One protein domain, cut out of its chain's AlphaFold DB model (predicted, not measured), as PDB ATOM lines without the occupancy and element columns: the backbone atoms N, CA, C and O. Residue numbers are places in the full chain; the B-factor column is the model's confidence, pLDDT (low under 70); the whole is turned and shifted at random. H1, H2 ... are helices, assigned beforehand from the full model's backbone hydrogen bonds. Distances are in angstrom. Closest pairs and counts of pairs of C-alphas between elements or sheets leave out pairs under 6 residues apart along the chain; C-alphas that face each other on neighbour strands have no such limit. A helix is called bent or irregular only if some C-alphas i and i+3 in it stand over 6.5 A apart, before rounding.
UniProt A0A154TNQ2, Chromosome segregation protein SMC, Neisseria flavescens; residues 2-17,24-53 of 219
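What this domain is: This is residues 2 to 17 and 24 to 53 of the 219 residues of the protein "Chromosome segregation protein SMC" of Neisseria flavescens (UniProt A0A154TNQ2). The longest helix, H3, and the nearly as long H1 stand well away from each other, and the short helix H2 lies as a bridge between the end of H1 and the beginning of H3, making an open zigzag of three rods. No two of these helices touch, there is no shared core, and most of H1 and H3 stands free. The printed part has 46 residues, with three named helices in the order H1, H2, H3 and no named strand, and its class is all helix. The whole is only just extended, close to loose, with a radius of gyration of the C-alphas of 14.3 A. It is elongated, spanning 42 by 23 by 20 A along its three main axes.

Where its parts are: The longest helix by residues is H3, residues 35 to 51, 17 residues from Pro 35 to Ala 51. Its C-alpha 35 is at (-13.640, -24.011, 38.977) and its C-alpha 51 at (-14.384, -37.577, 18.859), and from first to last C-alpha it measures 24.3 A. Along it both y and z fall, while x at its last C-alpha is close to x at its first. H2 is residues 24 to 30, seven residues from Leu 24 to Leu 30, and 9.8 A from first to last C-alpha. It runs mainly along x, from C-alpha 24 at (-2.082, -14.915, 31.045) to C-alpha 30 at (-11.437, -17.267, 32.817). H1 is residues 2 to 17, 16 residues from Gln 2 to Leu 17, and 22.9 A from first to last C-alpha. It runs almost wholly along z, from C-alpha 2 at (1.451, -25.036, 54.834) to C-alpha 17 at (1.935, -21.752, 32.199).

How they stand to each other: H3 touches no helix. H2 and H3 are close but not clearly touching, with 1 pair of C-alphas within 8 A. That closest pair is Leu 30 and Leu 38, whose C-alphas are 7.9 A apart. The lines of H2 and H3 are about perpendicular, at 76 degrees, and their centres are 17.5 A apart. The four residues between H2 and H3, residues 31 to 34, make a tight link. H1 and H2 are apart, but only just, with their closest C-alphas 8.0 A from each other. H1 and H3 are apart. Residues 2 to 13, which belong to H1, stand free, with no C-alpha 8 or more residues away along the chain within 10 A. Residues 31 to 37, of which 35 to 37 belong to H3, stand free as well. So do residues 39 to 53, of which 39 to 51 belong to H3. In H1, H2 and H3 every O i to N i+4 pair of the backbone is within hydrogen-bond range. No helix is bent or irregular.

The domain as a whole: The two C-alphas farthest apart are those of Gln 3 and Gly 53, at 43.3 A. The first and last printed C-alphas, those of Gln 2 and Gly 53, are 42.8 A apart. The printed part begins at residue 2 and ends at residue 53 of a chain of 219 residues. It has one cut: residues 18 to 23 are not printed, and C-alphas 17 and 24 are 8.0 A apart across it. The link from H1 to H2 lies across this cut. There is no long link. The mean pLDDT of the printed part is 84.1, with means of 88 for H3, 85 for H1 and 79 for H2. No printed residue is under 70.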
ATOM      1  N   GLN A   2       2.488 -25.238  55.875       72.69
ATOM      2  CA  GLN A   2       1.451 -25.036  54.834       72.69
ATOM      3  C   GLN A   2       1.668 -23.823  53.902       72.69
ATOM      4  O   GLN A   2       1.441 -23.912  52.700       72.69
ATOM      5  N   GLN A   3       2.162 -22.690  54.417       76.81
ATOM      6  CA  GLN A   3       2.465 -21.517  53.577       76.81
ATOM      7  C   GLN A   3       3.619 -21.772  52.595       76.81
ATOM      8  O   GLN A   3       3.617 -21.262  51.479       76.81
ATOM      9  N   GLN A   4       4.596 -22.587  52.994       78.75
ATOM     10  CA  GLN A   4       5.748 -22.918  52.159       78.75
ATOM     11  C   GLN A   4       5.349 -23.865  51.019       78.75
ATOM     12  O   GLN A   4       5.806 -23.698  49.893       78.75
ATOM     13  N   GLU A   5       4.431 -24.795  51.281       81.00
ATOM     14  CA  GLU A   5       3.851 -25.689  50.270       81.00
ATOM     15  C   GLU A   5       3.019 -24.920  49.232       81.00
ATOM     16  O   GLU A   5       3.153 -25.157  48.030       81.00
ATOM     17  N   ALA A   6       2.213 -23.950  49.673       82.38
ATOM     18  CA  ALA A   6       1.414 -23.114  48.778       82.38
ATOM     19  C   ALA A   6       2.286 -22.309  47.797       82.38
ATOM     20  O   ALA A   6       1.985 -22.251  46.604       82.38
ATOM     21  N   LEU A   7       3.400 -21.746  48.276       85.62
ATOM     22  CA  LEU A   7       4.346 -20.997  47.441       85.62
ATOM     23  C   LEU A   7       5.046 -21.886  46.408       85.62
ATOM     24  O   LEU A   7       5.203 -21.487  45.253       85.62
ATOM     25  N   ILE A   8       5.439 -23.099  46.804       88.88
ATOM     26  CA  ILE A   8       6.053 -24.071  45.890       88.88
ATOM     27  C   ILE A   8       5.063 -24.454  44.784       88.88
ATOM     28  O   ILE A   8       5.429 -24.468  43.607       88.88
ATOM     29  N   ASN A   9       3.800 -24.693  45.137       88.12
ATOM     30  CA  ASN A   9       2.755 -25.021  44.170       88.12
ATOM     31  C   ASN A   9       2.464 -23.854  43.219       88.12
ATOM     32  O   ASN A   9       2.436 -24.059  42.007       88.12
ATOM     33  N   ALA A  10       2.319 -22.630  43.732       86.06
ATOM     34  CA  ALA A  10       2.100 -21.443  42.904       86.06
ATOM     35  C   ALA A  10       3.241 -21.234  41.896       86.06
ATOM     36  O   ALA A  10       2.992 -21.029  40.707       86.06
ATOM     37  N   LYS A  11       4.496 -21.383  42.346       89.50
ATOM     38  CA  LYS A  11       5.674 -21.299  41.472       89.50
ATOM     39  C   LYS A  11       5.649 -22.374  40.384       89.50
ATOM     40  O   LYS A  11       5.910 -22.064  39.225       89.50
ATOM     41  N   ARG A  12       5.288 -23.611  40.737       88.75
ATOM     42  CA  ARG A  12       5.168 -24.724  39.784       88.75
ATOM     43  C   ARG A  12       4.095 -24.456  38.724       88.75
ATOM     44  O   ARG A  12       4.339 -24.698  37.546       88.75
ATOM     45  N   TYR A  13       2.918 -23.962  39.109       85.81
ATOM     46  CA  TYR A  13       1.861 -23.632  38.144       85.81
ATOM     47  C   TYR A  13       2.271 -22.490  37.220       85.81
ATOM     48  O   TYR A  13       2.087 -22.599  36.011       85.81
ATOM     49  N   HIS A  14       2.897 -21.446  37.760       85.31
ATOM     50  CA  HIS A  14       3.405 -20.338  36.957       85.31
ATOM     51  C   HIS A  14       4.459 -20.794  35.933       85.31
ATOM     52  O   HIS A  14       4.389 -20.414  34.764       85.31
ATOM     53  N   GLN A  15       5.385 -21.670  36.337       88.19
ATOM     54  CA  GLN A  15       6.370 -22.266  35.425       88.19
ATOM     55  C   GLN A  15       5.698 -23.063  34.299       88.19
ATOM     56  O   GLN A  15       5.992 -22.817  33.134       88.19
ATOM     57  N   ASN A  16       4.729 -23.928  34.621       87.94
ATOM     58  CA  ASN A  16       3.989 -24.698  33.612       87.94
ATOM     59  C   ASN A  16       3.231 -23.809  32.609       87.94
ATOM     60  O   ASN A  16       3.153 -24.143  31.429       87.94
ATOM     61  N   LEU A  17       2.639 -22.701  33.070       86.44
ATOM     62  CA  LEU A  17       1.935 -21.752  32.199       86.44
ATOM     63  C   LEU A  17       2.906 -21.032  31.258       86.44
ATOM     64  O   LEU A  17       2.617 -20.877  30.074       86.44
ATOM     65  N   LEU A  24      -1.784 -15.218  29.646       78.75
ATOM     66  CA  LEU A  24      -2.082 -14.915  31.045       78.75
ATOM     67  C   LEU A  24      -3.299 -13.993  31.193       78.75
ATOM     68  O   LEU A  24      -4.061 -14.164  32.145       78.75
ATOM     69  N   ASP A  25      -3.523 -13.090  30.236       79.38
ATOM     70  CA  ASP A  25      -4.631 -12.128  30.277       79.38
ATOM     71  C   ASP A  25      -5.967 -12.843  30.017       79.38
ATOM     72  O   ASP A  25      -6.965 -12.624  30.715       79.38
ATOM     73  N   ALA A  26      -5.979 -13.780  29.063       79.56
ATOM     74  CA  ALA A  26      -7.139 -14.630  28.803       79.56
ATOM     75  C   ALA A  26      -7.448 -15.568  29.986       79.56
ATOM     76  O   ALA A  26      -8.614 -15.777  30.338       79.56
ATOM     77  N   LEU A  27      -6.414 -16.114  30.634       78.44
ATOM     78  CA  LEU A  27      -6.577 -16.981  31.803       78.44
ATOM     79  C   LEU A  27      -7.089 -16.226  33.031       78.44
ATOM     80  O   LEU A  27      -7.882 -16.788  33.785       78.44
ATOM     81  N   GLU A  28      -6.697 -14.968  33.228       78.56
ATOM     82  CA  GLU A  28      -7.228 -14.136  34.310       78.56
ATOM     83  C   GLU A  28      -8.726 -13.849  34.121       78.56
ATOM     84  O   GLU A  28      -9.497 -13.867  35.086       78.56
ATOM     85  N   ALA A  29      -9.173 -13.649  32.876       80.38
ATOM     86  CA  ALA A  29     -10.593 -13.502  32.565       80.38
ATOM     87  C   ALA A  29     -11.388 -14.783  32.883       80.38
ATOM     88  O   ALA A  29     -12.453 -14.703  33.497       80.38
ATOM     89  N   LEU A  30     -10.845 -15.952  32.533       76.62
ATOM     90  CA  LEU A  30     -11.437 -17.267  32.817       76.62
ATOM     91  C   LEU A  30     -11.388 -17.637  34.308       76.62
ATOM     92  O   LEU A  30     -12.294 -18.301  34.807       76.62
ATOM     93  N   ALA A  31     -10.377 -17.178  35.050       76.38
ATOM     94  CA  ALA A  31     -10.234 -17.427  36.487       76.38
ATOM     95  C   ALA A  31     -11.325 -16.756  37.341       76.38
ATOM     96  O   ALA A  31     -11.485 -17.098  38.515       76.38
ATOM     97  N   LYS A  32     -12.089 -15.817  36.763       77.75
ATOM     98  CA  LYS A  32     -13.279 -15.225  37.395       77.75
ATOM     99  C   LYS A  32     -14.462 -16.198  37.435       77.75
ATOM    100  O   LYS A  32     -15.394 -15.982  38.208       77.75
ATOM    101  N   GLU A  33     -14.439 -17.258  36.628       75.94
ATOM    102  CA  GLU A  33     -15.468 -18.294  36.627       75.94
ATOM    103  C   GLU A  33     -15.247 -19.350  37.721       75.94
ATOM    104  O   GLU A  33     -14.153 -19.553  38.245       75.94
ATOM    105  N   SER A  34     -16.318 -20.065  38.077       82.38
ATOM    106  CA  SER A  34     -16.239 -21.138  39.069       82.38
ATOM    107  C   SER A  34     -15.383 -22.304  38.550       82.38
ATOM    108  O   SER A  34     -15.604 -22.770  37.427       82.38
ATOM    109  N   PRO A  35     -14.496 -22.890  39.379       80.62
ATOM    110  CA  PRO A  35     -13.640 -24.011  38.977       80.62
ATOM    111  C   PRO A  35     -14.431 -25.231  38.482       80.62
ATOM    112  O   PRO A  35     -13.929 -26.031  37.696       80.62
ATOM    113  N   LYS A  36     -15.695 -25.378  38.903       84.81
ATOM    114  CA  LYS A  36     -16.581 -26.450  38.436       84.81
ATOM    115  C   LYS A  36     -16.963 -26.296  36.957       84.81
ATOM    116  O   LYS A  36     -17.014 -27.300  36.254       84.81
ATOM    117  N   VAL A  37     -17.201 -25.065  36.498       85.25
ATOM    118  CA  VAL A  37     -17.598 -24.748  35.111       85.25
ATOM    119  C   VAL A  37     -16.413 -24.911  34.157       85.25
ATOM    120  O   VAL A  37     -16.548 -25.490  33.076       85.25
ATOM    121  N   LEU A  38     -15.226 -24.490  34.595       85.00
ATOM    122  CA  LEU A  38     -13.983 -24.688  33.850       85.00
ATOM    123  C   LEU A  38     -13.686 -26.181  33.654       85.00
ATOM    124  O   LEU A  38     -13.434 -26.617  32.535       85.00
ATOM    125  N   ASN A  39     -13.816 -26.992  34.709       86.44
ATOM    126  CA  ASN A  39     -13.601 -28.438  34.617       86.44
ATOM    127  C   ASN A  39     -14.610 -29.139  33.692       86.44
ATOM    128  O   ASN A  39     -14.220 -30.037  32.946       86.44
ATOM    129  N   SER A  40     -15.887 -28.734  33.696       88.38
ATOM    130  CA  SER A  40     -16.862 -29.281  32.740       88.38
ATOM    131  C   SER A  40     -16.551 -28.884  31.298       88.38
ATOM    132  O   SER A  40     -16.703 -29.706  30.396       88.38
ATOM    133  N   SER A  41     -16.076 -27.657  31.081       86.81
ATOM    134  CA  SER A  41     -15.707 -27.164  29.750       86.81
ATOM    135  C   SER A  41     -14.473 -27.885  29.213       86.81
ATOM    136  O   SER A  41     -14.481 -28.335  28.071       86.81
ATOM    137  N   ILE A  42     -13.457 -28.094  30.058       90.25
ATOM    138  CA  ILE A  42     -12.288 -28.922  29.733       90.25
ATOM    139  C   ILE A  42     -12.736 -30.342  29.378       90.25
ATOM    140  O   ILE A  42     -12.326 -30.860  28.349       90.25
ATOM    141  N   GLY A  43     -13.616 -30.954  30.177       90.44
ATOM    142  CA  GLY A  43     -14.144 -32.291  29.889       90.44
ATOM    143  C   GLY A  43     -14.863 -32.376  28.539       90.44
ATOM    144  O   GLY A  43     -14.611 -33.302  27.771       90.44
ATOM    145  N   SER A  44     -15.707 -31.389  28.217       90.88
ATOM    146  CA  SER A  44     -16.401 -31.326  26.925       90.88
ATOM    147  C   SER A  44     -15.433 -31.137  25.756       90.88
ATOM    148  O   SER A  44     -15.563 -31.825  24.748       90.88
ATOM    149  N   LEU A  45     -14.440 -30.253  25.894       90.75
ATOM    150  CA  LEU A  45     -13.421 -30.034  24.865       90.75
ATOM    151  C   LEU A  45     -12.562 -31.281  24.649       90.75
ATOM    152  O   LEU A  45     -12.312 -31.650  23.507       90.75
ATOM    153  N   THR A  46     -12.168 -31.975  25.717       90.00
ATOM    154  CA  THR A  46     -11.429 -33.240  25.611       90.00
ATOM    155  C   THR A  46     -12.255 -34.300  24.885       90.00
ATOM    156  O   THR A  46     -11.737 -34.939  23.976       90.00
ATOM    157  N   GLN A  47     -13.551 -34.433  25.195       90.94
ATOM    158  CA  GLN A  47     -14.443 -35.346  24.467       90.94
ATOM    159  C   GLN A  47     -14.598 -34.968  22.989       90.94
ATOM    160  O   GLN A  47     -14.627 -35.851  22.135       90.94
ATOM    161  N   GLN A  48     -14.683 -33.674  22.668       89.00
ATOM    162  CA  GLN A  48     -14.730 -33.204  21.279       89.00
ATOM    163  C   GLN A  48     -13.431 -33.530  20.533       89.00
ATOM    164  O   GLN A  48     -13.484 -33.963  19.386       89.00
ATOM    165  N   ILE A  49     -12.275 -33.377  21.185       87.12
ATOM    166  CA  ILE A  49     -10.968 -33.730  20.616       87.12
ATOM    167  C   ILE A  49     -10.861 -35.244  20.398       87.12
ATOM    168  O   ILE A  49     -10.425 -35.674  19.335       87.12
ATOM    169  N   GLU A  50     -11.301 -36.059  21.357       85.69
ATOM    170  CA  GLU A  50     -11.328 -37.520  21.210       85.69
ATOM    171  C   GLU A  50     -12.279 -37.970  20.089       85.69
ATOM    172  O   GLU A  50     -11.955 -38.893  19.340       85.69
ATOM    173  N   ALA A  51     -13.420 -37.291  19.920       87.56
ATOM    174  CA  ALA A  51     -14.384 -37.577  18.859       87.56
ATOM    175  C   ALA A  51     -13.848 -37.289  17.445       87.56
ATOM    176  O   ALA A  51     -14.295 -37.924  16.491       87.56
ATOM    177  N   LEU A  52     -12.883 -36.371  17.299       82.44
ATOM    178  CA  LEU A  52     -12.198 -36.115  16.024       82.44
ATOM    179  C   LEU A  52     -11.284 -37.278  15.601       82.44
ATOM    180  O   LEU A  52     -10.897 -37.356  14.435       82.44
ATOM    181  N   GLY A  53     -10.984 -38.206  16.514       81.62
ATOM    182  CA  GLY A  53     -10.148 -39.369  16.244       81.62
ATOM    183  C   GLY A  53      -8.670 -39.018  16.061       81.62
ATOM    184  O   GLY A  53      -8.216 -37.902  16.317       81.62
TER     185      GLY A  53